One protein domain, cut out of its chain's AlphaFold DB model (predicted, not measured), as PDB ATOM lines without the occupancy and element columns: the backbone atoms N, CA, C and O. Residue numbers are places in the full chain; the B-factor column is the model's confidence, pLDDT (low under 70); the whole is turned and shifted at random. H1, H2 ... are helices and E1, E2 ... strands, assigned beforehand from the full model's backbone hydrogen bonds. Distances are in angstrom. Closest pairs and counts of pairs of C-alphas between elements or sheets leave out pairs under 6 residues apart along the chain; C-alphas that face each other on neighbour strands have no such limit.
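What this domain is: This is residues 5 to 109 of the 293 residues of an uncharacterized protein of Ramularia collo-cygni (UniProt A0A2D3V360). One twisted, antiparallel sheet of five strands, with its long strands E1, E2 and E4 side by side, is capped at one end by the short helix H1 and by loops of residues 43 to 54 and 73 to 86. E3 is a short strand beside the edge strand E2, and the small strand E6 makes the opposite edge. The printed part has 105 residues with six named strands and one named helix, along the chain E1 E2 E3 E4 E5 H1 E6; the sheet's order is E2 E1 E4 E5 E6 and the class is mostly strand. The whole is compact, with a radius of gyration of the C-alphas of 14.1 A, and only just elongated, spanning 40 by 26 by 21 A.

How they stand to each other: E1, residues 5 to 14, is an inner strand and forms an antiparallel hairpin with E2, residues 21 to 33, at 161 degrees; N 11 and O 25 are 2.8 A apart, within hydrogen-bond range. E2 is an edge strand and bends by 68 degrees at residue 24. E3, residues 38 to 42, pairs with no named strand; its closest C-alphas to E2 are Gly 41 and Ile 27, 5.1 A apart. E4, residues 55 to 63, is antiparallel to E1 at 158 degrees, with N 10 and O 58 at 2.8 A. E4 and E5, residues 68 to 72, form a hairpin at 160 degrees, with N 61 and O 69 at 2.8 A. H1, residues 87 to 95, is on the sheet but at the sheet's level, with a height over the sheet of 2.7 A. Its closest C-alphas to E1 are Tyr 89 and Gly 14, 4.2 A apart. Every O i to N i+4 pair of H1 is within hydrogen-bond range. E6, residues 106 to 108, is the other edge strand, antiparallel to E5 at 166 degrees, with N 70 and O 106 at 2.8 A. E3 and E4 are apart.

Where its parts are: E1 begins at C-alpha 5 (-72.005, -99.880, 428.359) and is 28.8 A long from first to last C-alpha. E2 and E4 are each 26.3 A long, E3 is 13.7 A, E5 is 13.2 A and H1 is 12.0 A. H1 begins at C-alpha 87 (-40.743, -92.853, 447.086). E6, 6.3 A long, ends at C-alpha 108 (-69.821, -88.758, 438.679).

The domain as a whole: The two C-alphas farthest apart are those of Asp 65 and Lys 82, 41.7 A. The printed part has no cut. The links E3 to E4, 12 residues, and E5 to H1, 14 residues, are long. Mean pLDDT of the printed part is 91.7; residues 36, 99 and 100 are under 70.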
ATOM      1  N   ILE A   5     -72.332 -99.632 429.774       93.44
ATOM      2  CA  ILE A   5     -72.005 -99.880 428.359       93.44
ATOM      3  C   ILE A   5     -70.526-100.179 428.132       93.44
ATOM      4  O   ILE A   5     -70.183-100.948 427.238       93.44
ATOM      5  N   ALA A   6     -69.650 -99.586 428.938       93.56
ATOM      6  CA  ALA A   6     -68.212 -99.739 428.798       93.56
ATOM      7  C   ALA A   6     -67.519 -99.610 430.151       93.56
ATOM      8  O   ALA A   6     -68.027 -98.937 431.050       93.56
ATOM      9  N   TYR A   7     -66.338-100.204 430.282       94.69
ATOM     10  CA  TYR A   7     -65.489-100.039 431.454       94.69
ATOM     11  C   TYR A   7     -64.013 -99.893 431.077       94.69
ATOM     12  O   TYR A   7     -63.566-100.316 430.014       94.69
ATOM     13  N   THR A   8     -63.240 -99.304 431.981       95.88
ATOM     14  CA  THR A   8     -61.775 -99.297 431.945       95.88
ATOM     15  C   THR A   8     -61.263 -99.704 433.321       95.88
ATOM     16  O   THR A   8     -61.737 -99.168 434.326       95.88
ATOM     17  N   ILE A   9     -60.325-100.652 433.374       96.56
ATOM     18  CA  ILE A   9     -59.678-101.099 434.613       96.56
ATOM     19  C   ILE A   9     -58.233-100.618 434.601       96.56
ATOM     20  O   ILE A   9     -57.492-100.890 433.662       96.56
ATOM     21  N   GLU A  10     -57.820 -99.934 435.656       97.75
ATOM     22  CA  GLU A  10     -56.466 -99.416 435.825       97.75
ATOM     23  C   GLU A  10     -55.833-100.005 437.086       97.75
ATOM     24  O   GLU A  10     -56.447-100.015 438.154       97.75
ATOM     25  N   LEU A  11     -54.601-100.492 436.958       97.69
ATOM     26  CA  LEU A  11     -53.742-100.863 438.071       97.69
ATOM     27  C   LEU A  11     -53.065 -99.608 438.614       97.69
ATOM     28  O   LEU A  11     -52.381 -98.899 437.876       97.69
ATOM     29  N   ILE A  12     -53.230 -99.368 439.910       98.00
ATOM     30  CA  ILE A  12     -52.713 -98.185 440.593       98.00
ATOM     31  C   ILE A  12     -51.800 -98.613 441.742       98.00
ATOM     32  O   ILE A  12     -52.065 -99.617 442.406       98.00
ATOM     33  N   VAL A  13     -50.734 -97.844 441.982       97.44
ATOM     34  CA  VAL A  13     -49.887 -97.946 443.179       97.44
ATOM     35  C   VAL A  13     -49.917 -96.641 443.971       97.44
ATOM     36  O   VAL A  13     -49.907 -95.562 443.387       97.44
ATOM     37  N   GLY A  14     -49.935 -96.713 445.301       96.31
ATOM     38  CA  GLY A  14     -49.793 -95.536 446.166       96.31
ATOM     39  C   GLY A  14     -50.911 -95.359 447.187       96.31
ATOM     40  O   GLY A  14     -51.456 -96.338 447.693       96.31
ATOM     41  N   GLY A  15     -51.204 -94.108 447.540       94.56
ATOM     42  CA  GLY A  15     -52.207 -93.691 448.526       94.56
ATOM     43  C   GLY A  15     -53.629 -93.614 447.966       94.56
ATOM     44  O   GLY A  15     -53.965 -94.330 447.032       94.56
ATOM     45  N   ASN A  16     -54.475 -92.776 448.574       92.62
ATOM     46  CA  ASN A  16     -55.911 -92.670 448.260       92.62
ATOM     47  C   ASN A  16     -56.296 -91.391 447.495       92.62
ATOM     48  O   ASN A  16     -57.478 -91.141 447.268       92.62
ATOM     49  N   SER A  17     -55.324 -90.557 447.128       91.50
ATOM     50  CA  SER A  17     -55.546 -89.293 446.417       91.50
ATOM     51  C   SER A  17     -54.761 -89.254 445.114       91.50
ATOM     52  O   SER A  17     -53.756 -89.944 444.967       91.50
ATOM     53  N   VAL A  18     -55.199 -88.425 444.169       91.56
ATOM     54  CA  VAL A  18     -54.550 -88.302 442.853       91.56
ATOM     55  C   VAL A  18     -53.089 -87.854 442.986       91.56
ATOM     56  O   VAL A  18     -52.235 -88.359 442.273       91.56
ATOM     57  N   ASP A  19     -52.772 -87.002 443.965       95.50
ATOM     58  CA  ASP A  19     -51.412 -86.479 444.171       95.50
ATOM     59  C   ASP A  19     -50.432 -87.508 444.762       95.50
ATOM     60  O   ASP A  19     -49.223 -87.282 444.790       95.50
ATOM     61  N   ASN A  20     -50.941 -88.627 445.285       95.94
ATOM     62  CA  ASN A  20     -50.127 -89.655 445.931       95.94
ATOM     63  C   ASN A  20     -50.414 -91.071 445.425       95.94
ATOM     64  O   ASN A  20     -50.047 -92.039 446.092       95.94
ATOM     65  N   SER A  21     -51.035 -91.190 444.255       97.12
ATOM     66  CA  SER A  21     -51.266 -92.450 443.556       97.12
ATOM     67  C   SER A  21     -50.803 -92.339 442.106       97.12
ATOM     68  O   SER A  21     -50.789 -91.252 441.537       97.12
ATOM     69  N   ASP A  22     -50.406 -93.466 441.526       98.06
ATOM     70  CA  ASP A  22     -49.872 -93.532 440.168       98.06
ATOM     71  C   ASP A  22     -50.526 -94.654 439.374       98.06
ATOM     72  O   ASP A  22     -50.610 -95.794 439.845       98.06
ATOM     73  N   VAL A  23     -50.992 -94.328 438.170       97.94
ATOM     74  CA  VAL A  23     -51.608 -95.298 437.261       97.94
ATOM     75  C   VAL A  23     -50.497 -96.003 436.497       97.94
ATOM     76  O   VAL A  23     -49.853 -95.418 435.632       97.94
ATOM     77  N   LEU A  24     -50.293 -97.282 436.799       97.56
ATOM     78  CA  LEU A  24     -49.212 -98.067 436.212       97.56
ATOM     79  C   LEU A  24     -49.585 -98.636 434.845       97.56
ATOM     80  O   LEU A  24     -48.757 -98.675 433.937       97.56
ATOM     81  N   GLN A  25     -50.810 -99.146 434.715       97.31
ATOM     82  CA  GLN A  25     -51.227 -99.878 433.524       97.31
ATOM     83  C   GLN A  25     -52.752 -99.983 433.426       97.31
ATOM     84  O   GLN A  25     -53.430-100.214 434.428       97.31
ATOM     85  N   THR A  26     -53.293 -99.906 432.210       97.06
ATOM     86  CA  THR A  26     -54.670-100.324 431.909       97.06
ATOM     87  C   THR A  26     -54.725-101.839 431.679       97.06
ATOM     88  O   THR A  26     -53.961-102.380 430.881       97.06
ATOM     89  N   ILE A  27     -55.622-102.531 432.380       95.50
ATOM     90  CA  ILE A  27     -55.815-103.982 432.291       95.50
ATOM     91  C   ILE A  27     -56.910-104.286 431.263       95.50
ATOM     92  O   ILE A  27     -58.048-103.843 431.415       95.50
ATOM     93  N   GLY A  28     -56.568-105.072 430.239       91.75
ATOM     94  CA  GLY A  28     -57.468-105.390 429.129       91.75
ATOM     95  C   GLY A  28     -57.597-104.241 428.122       91.75
ATOM     96  O   GLY A  28     -56.679-103.437 427.952       91.75
ATOM     97  N   SER A  29     -58.737-104.173 427.438       91.25
ATOM     98  CA  SER A  29     -59.033-103.110 426.473       91.25
ATOM     99  C   SER A  29     -59.575-101.867 427.177       91.25
ATOM    100  O   SER A  29     -60.493-101.957 427.994       91.25
ATOM    101  N   ALA A  30     -59.060-100.689 426.820       91.06
ATOM    102  CA  ALA A  30     -59.685 -99.434 427.224       91.06
ATOM    103  C   ALA A  30     -61.112 -99.359 426.651       91.06
ATOM    104  O   ALA A  30     -61.309 -99.605 425.461       91.06
ATOM    105  N   ASN A  31     -62.090 -98.998 427.485       90.50
ATOM    106  CA  ASN A  31     -63.518 -99.006 427.139       90.50
ATOM    107  C   ASN A  31     -64.048-100.384 426.688       90.50
ATOM    108  O   ASN A  31     -64.823-100.472 425.735       90.50
ATOM    109  N   GLY A  32     -63.641-101.459 427.371       87.44
ATOM    110  CA  GLY A  32     -64.156-102.809 427.140       87.44
ATOM    111  C   GLY A  32     -65.672-102.904 427.345       87.44
ATOM    112  O   GLY A  32     -66.233-102.228 428.208       87.44
ATOM    113  N   SER A  33     -66.340-103.744 426.548       88.81
ATOM    114  CA  SER A  33     -67.782-104.005 426.668       88.81
ATOM    115  C   SER A  33     -68.074-104.882 427.886       88.81
ATOM    116  O   SER A  33     -67.389-105.877 428.123       88.81
ATOM    117  N   VAL A  34     -69.143-104.570 428.623       80.06
ATOM    118  CA  VAL A  34     -69.572-105.299 429.838       80.06
ATOM    119  C   VAL A  34     -69.978-106.759 429.550       80.06
ATOM    120  O   VAL A  34     -70.060-107.577 430.460       80.06
ATOM    121  N   SER A  35     -70.171-107.132 428.282       79.94
ATOM    122  CA  SER A  35     -70.625-108.464 427.858       79.94
ATOM    123  C   SER A  35     -69.652-109.622 428.123       79.94
ATOM    124  O   SER A  35     -70.044-110.774 427.970       79.94
ATOM    125  N   GLU A  36     -68.391-109.352 428.467       67.44
ATOM    126  CA  GLU A  36     -67.341-110.381 428.485       67.44
ATOM    127  C   GLU A  36     -67.207-111.132 429.824       67.44
ATOM    128  O   GLU A  36     -66.599-112.200 429.847       67.44
ATOM    129  N   GLY A  37     -67.793-110.641 430.929       77.94
ATOM    130  CA  GLY A  37     -67.840-111.315 432.250       77.94
ATOM    131  C   GLY A  37     -66.481-111.658 432.897       77.94
ATOM    132  O   GLY A  37     -66.411-112.170 434.014       77.94
ATOM    133  N   LEU A  38     -65.379-111.399 432.200       84.19
ATOM    134  CA  LEU A  38     -64.021-111.727 432.590       84.19
ATOM    135  C   LEU A  38     -63.077-110.752 431.897       84.19
ATOM    136  O   LEU A  38     -63.171-110.554 430.689       84.19
ATOM    137  N   VAL A  39     -62.123-110.208 432.649       87.38
ATOM    138  CA  VAL A  39     -61.044-109.393 432.084       87.38
ATOM    139  C   VAL A  39     -59.723-110.021 432.472       87.38
ATOM    140  O   VAL A  39     -59.475-110.310 433.645       87.38
ATOM    141  N   GLN A  40     -58.878-110.252 431.475       89.56
ATOM    142  CA  GLN A  40     -57.525-110.751 431.668       89.56
ATOM    143  C   GLN A  40     -56.533-109.735 431.117       89.56
ATOM    144  O   GLN A  40     -56.754-109.134 430.068       89.56
ATOM    145  N   GLY A  41     -55.428-109.558 431.832       90.81
ATOM    146  CA  GLY A  41     -54.308-108.752 431.377       90.81
ATOM    147  C   GLY A  41     -53.017-109.224 432.024       90.81
ATOM    148  O   GLY A  41     -53.011-109.722 433.151       90.81
ATOM    149  N   GLU A  42     -51.926-109.087 431.283       94.44
ATOM    150  CA  GLU A  42     -50.582-109.338 431.786       94.44
ATOM    151  C   GLU A  42     -50.052-108.073 432.465       94.44
ATOM    152  O   GLU A  42     -50.157-106.976 431.913       94.44
ATOM    153  N   ILE A  43     -49.479-108.229 433.658       95.62
ATOM    154  CA  ILE A  43     -48.829-107.145 434.391       95.62
ATOM    155  C   ILE A  43     -47.324-107.326 434.223       95.62
ATOM    156  O   ILE A  43     -46.748-108.286 434.741       95.62
ATOM    157  N   ALA A  44     -46.676-106.411 433.505       94.50
ATOM    158  CA  ALA A  44     -45.237-106.501 433.290       94.50
ATOM    159  C   ALA A  44     -44.481-106.300 434.616       94.50
ATOM    160  O   ALA A  44     -44.697-105.327 435.336       94.50
ATOM    161  N   ALA A  45     -43.550-107.202 434.941       94.75
ATOM    162  CA  ALA A  45     -42.828-107.165 436.218       94.75
ATOM    163  C   ALA A  45     -41.963-105.900 436.406       94.75
ATOM    164  O   ALA A  45     -41.540-105.602 437.521       94.75
ATOM    165  N   GLU A  46     -41.683-105.161 435.333       97.56
ATOM    166  CA  GLU A  46     -40.792-103.994 435.316       97.56
ATOM    167  C   GLU A  46     -41.510-102.660 435.584       97.56
ATOM    168  O   GLU A  46     -40.846-101.636 435.705       97.56
ATOM    169  N   ILE A  47     -42.843-102.646 435.724       97.56
ATOM    170  CA  ILE A  47     -43.611-101.390 435.848       97.56
ATOM    171  C   ILE A  47     -43.512-100.730 437.229       97.56
ATOM    172  O   ILE A  47     -43.740 -99.534 437.354       97.56
ATOM    173  N   ALA A  48     -43.206-101.494 438.281       98.06
ATOM    174  CA  ALA A  48     -43.173-101.002 439.659       98.06
ATOM    175  C   ALA A  48     -42.271-101.869 440.548       98.06
ATOM    176  O   ALA A  48     -41.904-102.982 440.176       98.06
ATOM    177  N   ALA A  49     -41.922-101.371 441.733       98.00
ATOM    178  CA  ALA A  49     -41.296-102.156 442.793       98.00
ATOM    179  C   ALA A  49     -42.354-102.942 443.590       98.00
ATOM    180  O   ALA A  49     -43.527-102.580 443.607       98.00
ATOM    181  N   SER A  50     -41.948-104.006 444.292       97.38
ATOM    182  CA  SER A  50     -42.865-104.752 445.169       97.38
ATOM    183  C   SER A  50     -43.173-103.931 446.430       97.38
ATOM    184  O   SER A  50     -42.270-103.679 447.226       97.38
ATOM    185  N   VAL A  51     -44.435-103.535 446.622       96.12
ATOM    186  CA  VAL A  51     -44.907-102.737 447.771       96.12
ATOM    187  C   VAL A  51     -46.044-103.472 448.485       96.12
ATOM    188  O   VAL A  51     -47.041-103.843 447.861       96.12
ATOM    189  N   GLU A  52     -45.899-103.693 449.793       93.94
ATOM    190  CA  GLU A  52     -46.904-104.377 450.617       93.94
ATOM    191  C   GLU A  52     -48.200-103.555 450.696       93.94
ATOM    192  O   GLU A  52     -48.178-102.392 451.094       93.94
ATOM    193  N   ASN A  53     -49.314-104.164 450.271       93.88
ATOM    194  CA  ASN A  53     -50.638-103.543 450.088       93.88
ATOM    195  C   ASN A  53     -50.600-102.203 449.326       93.88
ATOM    196  O   ASN A  53     -51.456-101.331 449.509       93.88
ATOM    197  N   GLY A  54     -49.600-102.027 448.462       95.06
ATOM    198  CA  GLY A  54     -49.426-100.790 447.717       95.06
ATOM    199  C   GLY A  54     -50.303-100.684 446.483       95.06
ATOM    200  O   GLY A  54     -50.459 -99.578 445.975       95.06
ATOM    201  N   PHE A  55     -50.877-101.796 446.021       96.44
ATOM    202  CA  PHE A  55     -51.589-101.877 444.750       96.44
ATOM    203  C   PHE A  55     -53.090-102.004 444.947       96.44
ATOM    204  O   PHE A  55     -53.540-102.680 445.869       96.44
ATOM    205  N   TYR A  56     -53.861-101.407 444.048       96.50
ATOM    206  CA  TYR A  56     -55.305-101.593 443.947       96.50
ATOM    207  C   TYR A  56     -55.760-101.369 442.500       96.50
ATOM    208  O   TYR A  56     -55.026-100.824 441.676       96.50
ATOM    209  N   LEU A  57     -56.970-101.821 442.179       96.88
ATOM    210  CA  LEU A  57     -57.586-101.627 440.870       96.88
ATOM    211  C   LEU A  57     -58.626-100.515 440.954       96.88
ATOM    212  O   LEU A  57     -59.416-100.483 441.900       96.88
ATOM    213  N   LYS A  58     -58.659 -99.642 439.947       96.75
ATOM    214  CA  LYS A  58     -59.738 -98.677 439.714       96.75
ATOM    215  C   LYS A  58     -60.515 -99.102 438.477       96.75
ATOM    216  O   LYS A  58     -59.948 -99.180 437.393       96.75
ATOM    217  N   MET A  59     -61.810 -99.346 438.633       95.94
ATOM    218  CA  MET A  59     -62.730 -99.592 437.530       95.94
ATOM    219  C   MET A  59     -63.579 -98.346 437.302       95.94
ATOM    220  O   MET A  59     -64.323 -97.942 438.191       95.94
ATOM    221  N   THR A  60     -63.479 -97.756 436.113       96.19
ATOM    222  CA  THR A  60     -64.347 -96.660 435.665       96.19
ATOM    223  C   THR A  60     -65.333 -97.211 434.651       96.19
ATOM    224  O   THR A  60     -64.919 -97.656 433.583       96.19
ATOM    225  N   SER A  61     -66.621 -97.198 434.977       94.81
ATOM    226  CA  SER A  61     -67.690 -97.680 434.106       94.81
ATOM    227  C   SER A  61     -68.526 -96.517 433.588       94.81
ATOM    228  O   SER A  61     -68.912 -95.644 434.360       94.81
ATOM    229  N   ASN A  62     -68.833 -96.526 432.293       93.44
ATOM    230  CA  ASN A  62     -69.714 -95.555 431.651       93.44
ATOM    231  C   ASN A  62     -71.129 -96.134 431.542       93.44
ATOM    232  O   ASN A  62     -71.294 -97.300 431.169       93.44
ATOM    233  N   THR A  63     -72.144 -95.321 431.829       93.56
ATOM    234  CA  THR A  63     -73.552 -95.690 431.636       93.56
ATOM    235  C   THR A  63     -74.085 -95.208 430.285       93.56
ATOM    236  O   THR A  63     -73.506 -94.320 429.656       93.56
ATOM    237  N   THR A  64     -75.229 -95.745 429.849       92.88
ATOM    238  CA  THR A  64     -75.983 -95.267 428.669       92.88
ATOM    239  C   THR A  64     -76.282 -93.770 428.697       92.88
ATOM    240  O   THR A  64     -76.403 -93.141 427.648       92.88
ATOM    241  N   ASP A  65     -76.379 -93.198 429.895       90.81
ATOM    242  CA  ASP A  65     -76.745 -91.800 430.115       90.81
ATOM    243  C   ASP A  65     -75.517 -90.872 430.086       90.81
ATOM    244  O   ASP A  65     -75.655 -89.657 430.212       90.81
ATOM    245  N   GLY A  66     -74.315 -91.433 429.903       89.56
ATOM    246  CA  GLY A  66     -73.046 -90.704 429.902       89.56
ATOM    247  C   GLY A  66     -72.438 -90.492 431.291       89.56
ATOM    248  O   GLY A  66     -71.401 -89.841 431.399       89.56
ATOM    249  N   ASN A  67     -73.041 -91.044 432.349       92.06
ATOM    250  CA  ASN A  67     -72.505 -90.951 433.707       92.06
ATOM    251  C   ASN A  67     -71.358 -91.940 433.923       92.06
ATOM    252  O   ASN A  67     -71.257 -92.959 433.233       92.06
ATOM    253  N   GLN A  68     -70.529 -91.659 434.929       94.25
ATOM    254  CA  GLN A  68     -69.428 -92.524 435.336       94.25
ATOM    255  C   GLN A  68     -69.622 -93.077 436.745       94.25
ATOM    256  O   GLN A  68     -69.932 -92.348 437.688       94.25
ATOM    257  N   VAL A  69     -69.381 -94.377 436.889       93.44
ATOM    258  CA  VAL A  69     -69.293 -95.074 438.175       93.44
ATOM    259  C   VAL A  69     -67.845 -95.498 438.373       93.44
ATOM    260  O   VAL A  69     -67.292 -96.199 437.527       93.44
ATOM    261  N   ILE A  70     -67.228 -95.093 439.480       95.19
ATOM    262  CA  ILE A  70     -65.851 -95.460 439.816       95.19
ATOM    263  C   ILE A  70     -65.862 -96.362 441.044       95.19
ATOM    264  O   ILE A  70     -66.260 -95.943 442.132       95.19
ATOM    265  N   ASN A  71     -65.379 -97.588 440.863       94.31
ATOM    266  CA  ASN A  71     -65.215 -98.579 441.918       94.31
ATOM    267  C   ASN A  71     -63.736 -98.908 442.115       94.31
ATOM    268  O   ASN A  71     -62.965 -98.941 441.156       94.31
ATOM    269  N   TYR A  72     -63.357 -99.202 443.353       95.31
ATOM    270  CA  TYR A  72     -61.994 -99.578 443.712       95.31
ATOM    271  C   TYR A  72     -61.980-100.986 444.311       95.31
ATOM    272  O   TYR A  72     -62.882-101.350 445.067       95.31
ATOM    273  N   SER A  73     -60.968-101.789 443.979       94.19
ATOM    274  CA  SER A  73     -60.733-103.063 444.667       94.19
ATOM    275  C   SER A  73     -60.112-102.832 446.041       94.19
ATOM    276  O   SER A  73     -59.523-101.784 446.297       94.19
ATOM    277  N   ASN A  74     -60.122-103.860 446.889       93.00
ATOM    278  CA  ASN A  74     -59.231-103.894 448.048       93.00
ATOM    279  C   ASN A  74     -57.761-103.814 447.609       93.00
ATOM    280  O   ASN A  74     -57.410-104.226 446.497       93.00
ATOM    281  N   ARG A  75     -56.910-103.324 448.515       93.94
ATOM    282  CA  ARG A  75     -55.458-103.323 448.331       93.94
ATOM    283  C   ARG A  75     -54.897-104.744 448.322       93.94
ATOM    284  O   ARG A  75     -55.377-105.613 449.050       93.94
ATOM    285  N   PHE A  76     -53.855-104.965 447.530       95.06
ATOM    286  CA  PHE A  76     -53.112-106.220 447.461       95.06
ATOM    287  C   PHE A  76     -51.613-105.977 447.249       95.06
ATOM    288  O   PHE A  76     -51.163-104.863 446.978       95.06
ATOM    289  N   THR A  77     -50.829-107.044 447.404       95.31
ATOM    290  CA  THR A  77     -49.375-107.029 447.210       95.31
ATOM    291  C   THR A  77     -49.025-107.781 445.933       95.31
ATOM    292  O   THR A  77     -49.319-108.972 445.825       95.31
ATOM    293  N   LEU A  78     -48.358-107.111 444.994       95.88
ATOM    294  CA  LEU A  78     -47.679-107.775 443.883       95.88
ATOM    295  C   LEU A  78     -46.244-108.090 444.300       95.88
ATOM    296  O   LEU A  78     -45.474-107.201 444.662       95.88
ATOM    297  N   ILE A  79     -45.904-109.375 444.274       95.94
ATOM    298  CA  ILE A  79     -44.566-109.876 444.593       95.94
ATOM    299  C   ILE A  79     -43.760-110.099 443.313       95.94
ATOM    300  O   ILE A  79     -44.325-110.310 442.244       95.94
ATOM    301  N   SER A  80     -42.432-110.124 443.435       95.62
ATOM    302  CA  SER A  80     -41.502-110.336 442.311       95.62
ATOM    303  C   SER A  80     -41.504-109.225 441.253       95.62
ATOM    304  O   SER A  80     -41.017-109.434 440.142       95.62
ATOM    305  N   MET A  81     -41.994-108.039 441.609       97.00
ATOM    306  CA  MET A  81     -41.904-106.840 440.780       97.00
ATOM    307  C   MET A  81     -40.483-106.257 440.863       97.00
ATOM    308  O   MET A  81     -39.926-106.144 441.960       97.00
ATOM    309  N   LYS A  82     -39.895-105.931 439.708       96.25
ATOM    310  CA  LYS A  82     -38.496-105.503 439.511       96.25
ATOM    311  C   LYS A  82     -38.349-104.057 439.033       96.25
ATOM    312  O   LYS A  82     -37.224-103.595 438.864       96.25
ATOM    313  N   GLY A  83     -39.459-103.375 438.775       97.31
ATOM    314  CA  GLY A  83     -39.460-101.964 438.426       97.31
ATOM    315  C   GLY A  83     -39.084-101.065 439.600       97.31
ATOM    316  O   GLY A  83     -38.745-101.515 440.697       97.31
ATOM    317  N   THR A  84     -39.195 -99.763 439.371       97.94
ATOM    318  CA  THR A  84     -38.969 -98.735 440.389       97.94
ATOM    319  C   THR A  84     -40.261 -97.983 440.654       97.94
ATOM    320  O   THR A  84     -40.872 -97.475 439.721       97.94
ATOM    321  N   THR A  85     -40.647 -97.858 441.920       97.88
ATOM    322  CA  THR A  85     -41.767 -97.004 442.336       97.88
ATOM    323  C   THR A  85     -41.209 -95.740 442.983       97.88
ATOM    324  O   THR A  85     -40.311 -95.837 443.819       97.88
ATOM    325  N   SER A  86     -41.731 -94.560 442.640       98.12
ATOM    326  CA  SER A  86     -41.340 -93.310 443.311       98.12
ATOM    327  C   SER A  86     -41.571 -93.393 444.826       98.12
ATOM    328  O   SER A  86     -42.571 -93.959 445.274       98.12
ATOM    329  N   GLN A  87     -40.666 -92.809 445.620       97.62
ATOM    330  CA  GLN A  87     -40.743 -92.853 447.086       97.62
ATOM    331  C   GLN A  87     -42.057 -92.259 447.613       97.62
ATOM    332  O   GLN A  87     -42.620 -92.790 448.562       97.62
ATOM    333  N   ILE A  88     -42.591 -91.227 446.947       97.56
ATOM    334  CA  ILE A  88     -43.863 -90.585 447.319       97.56
ATOM    335  C   ILE A  88     -45.006 -91.610 447.340       97.56
ATOM    336  O   ILE A  88     -45.788 -91.650 448.289       97.56
ATOM    337  N   TYR A  89     -45.080 -92.481 446.332       97.44
ATOM    338  CA  TYR A  89     -46.125 -93.501 446.245       97.44
ATOM    339  C   TYR A  89     -45.866 -94.666 447.202       97.44
ATOM    340  O   TYR A  89     -46.812 -95.208 447.766       97.44
ATOM    341  N   GLN A  90     -44.603 -95.027 447.447       96.81
ATOM    342  CA  GLN A  90     -44.263 -96.032 448.461       96.81
ATOM    343  C   GLN A  90     -44.674 -95.572 449.865       96.81
ATOM    344  O   GLN A  90     -45.313 -96.322 450.602       96.81
ATOM    345  N   ASP A  91     -44.357 -94.330 450.226       95.50
ATOM    346  CA  ASP A  91     -44.715 -93.748 451.517       95.50
ATOM    347  C   ASP A  91     -46.234 -93.626 451.664       95.50
ATOM    348  O   ASP A  91     -46.781 -93.958 452.714       95.50
ATOM    349  N   ALA A  92     -46.933 -93.227 450.597       95.06
ATOM    350  CA  ALA A  92     -48.388 -93.132 450.588       95.06
ATOM    351  C   ALA A  92     -49.077 -94.503 450.702       95.06
ATOM    352  O   ALA A  92     -50.034 -94.646 451.465       95.06
ATOM    353  N   ALA A  93     -48.566 -95.525 450.012       94.44
ATOM    354  CA  ALA A  93     -49.010 -96.909 450.167       94.44
ATOM    355  C   ALA A  93     -48.803 -97.409 451.605       94.44
ATOM    356  O   ALA A  93     -49.709 -97.986 452.205       94.44
ATOM    357  N   ASN A  94     -47.633 -97.132 452.184       92.31
ATOM    358  CA  ASN A  94     -47.313 -97.505 453.558       92.31
ATOM    359  C   ASN A  94     -48.170 -96.760 454.588       92.31
ATOM    360  O   ASN A  94     -48.519 -97.332 455.620       92.31
ATOM    361  N   ALA A  95     -48.523 -95.502 454.322       91.94
ATOM    362  CA  ALA A  95     -49.426 -94.728 455.166       91.94
ATOM    363  C   ALA A  95     -50.859 -95.285 455.132       91.94
ATOM    364  O   ALA A  95     -51.533 -95.276 456.160       91.94
ATOM    365  N   ALA A  96     -51.283 -95.828 453.987       88.12
ATOM    366  CA  ALA A  96     -52.599 -96.424 453.766       88.12
ATOM    367  C   ALA A  96     -52.702 -97.913 454.177       88.12
ATOM    368  O   ALA A  96     -53.657 -98.594 453.814       88.12
ATOM    369  N   ASN A  97     -51.744 -98.463 454.939       76.06
ATOM    370  CA  ASN A  97     -51.711 -99.885 455.340       76.06
ATOM    371  C   ASN A  97     -52.781-100.297 456.393       76.06
ATOM    372  O   ASN A  97     -52.579-101.213 457.196       76.06
ATOM    373  N   GLY A  98     -53.936 -99.626 456.416       70.25
ATOM    374  CA  GLY A  98     -55.099 -99.961 457.236       70.25
ATOM    375  C   GLY A  98     -56.109-100.848 456.500       70.25
ATOM    376  O   GLY A  98     -56.284-100.762 455.286       70.25
ATOM    377  N   VAL A  99     -56.821-101.708 457.237       53.66
ATOM    378  CA  VAL A  99     -57.942-102.487 456.681       53.66
ATOM    379  C   VAL A  99     -59.033-101.515 456.217       53.66
ATOM    380  O   VAL A  99     -59.643-100.853 457.052       53.66
ATOM    381  N   GLY A 100     -59.279-101.448 454.905       62.00
ATOM    382  CA  GLY A 100     -60.337-100.626 454.301       62.00
ATOM    383  C   GLY A 100     -59.897 -99.260 453.768       62.00
ATOM    384  O   GLY A 100     -60.751 -98.473 453.377       62.00
ATOM    385  N   ASP A 101     -58.594 -98.978 453.727       73.19
ATOM    386  CA  ASP A 101     -58.068 -97.675 453.310       73.19
ATOM    387  C   ASP A 101     -57.920 -97.588 451.778       73.19
ATOM    388  O   ASP A 101     -56.824 -97.447 451.237       73.19
ATOM    389  N   VAL A 102     -59.033 -97.745 451.062       76.56
ATOM    390  CA  VAL A 102     -59.136 -97.469 449.620       76.56
ATOM    391  C   VAL A 102     -60.021 -96.245 449.402       76.56
ATOM    392  O   VAL A 102     -60.876 -95.963 450.249       76.56
ATOM    393  N   PRO A 103     -59.847 -95.497 448.296       79.62
ATOM    394  CA  PRO A 103     -60.741 -94.391 447.990       79.62
ATOM    395  C   PRO A 103     -62.197 -94.867 447.982       79.62
ATOM    396  O   PRO A 103     -62.509 -95.954 447.495       79.62
ATOM    397  N   SER A 104     -63.101 -94.052 448.525       83.06
ATOM    398  CA  SER A 104     -64.532 -94.352 448.462       83.06
ATOM    399  C   SER A 104     -64.996 -94.411 447.005       83.06
ATOM    400  O   SER A 104     -64.502 -93.653 446.167       83.06
ATOM    401  N   ALA A 105     -65.951 -95.297 446.711       83.12
ATOM    402  CA  ALA A 105     -66.586 -95.348 445.397       83.12
ATOM    403  C   ALA A 105     -67.200 -93.982 445.054       83.12
ATOM    404  O   ALA A 105     -67.752 -93.303 445.924       83.12
ATOM    405  N   GLN A 106     -67.081 -93.577 443.791       84.06
ATOM    406  CA  GLN A 106     -67.539 -92.269 443.322       84.06
ATOM    407  C   GLN A 106     -68.567 -92.449 442.211       84.06
ATOM    408  O   GLN A 106     -68.406 -93.288 441.325       84.06
ATOM    409  N   TYR A 107     -69.618 -91.636 442.258       83.38
ATOM    410  CA  TYR A 107     -70.593 -91.517 441.186       83.38
ATOM    411  C   TYR A 107     -70.494 -90.114 440.603       83.38
ATOM    412  O   TYR A 107     -70.822 -89.139 441.277       83.38
ATOM    413  N   ASN A 108     -70.028 -90.022 439.362       81.12
ATOM    414  CA  ASN A 108     -69.821 -88.758 438.679       81.12
ATOM    415  C   ASN A 108     -70.909 -88.582 437.620       81.12
ATOM    416  O   ASN A 108     -70.962 -89.315 436.629       81.12
ATOM    417  N   VAL A 109     -71.774 -87.590 437.835       81.62
ATOM    418  CA  VAL A 109     -72.739 -87.139 436.832       81.62
ATOM    419  C   VAL A 109     -71.996 -86.219 435.878       81.62
ATOM    420  O   VAL A 109     -71.628 -85.103 436.243       81.62
TER     421      VAL A 109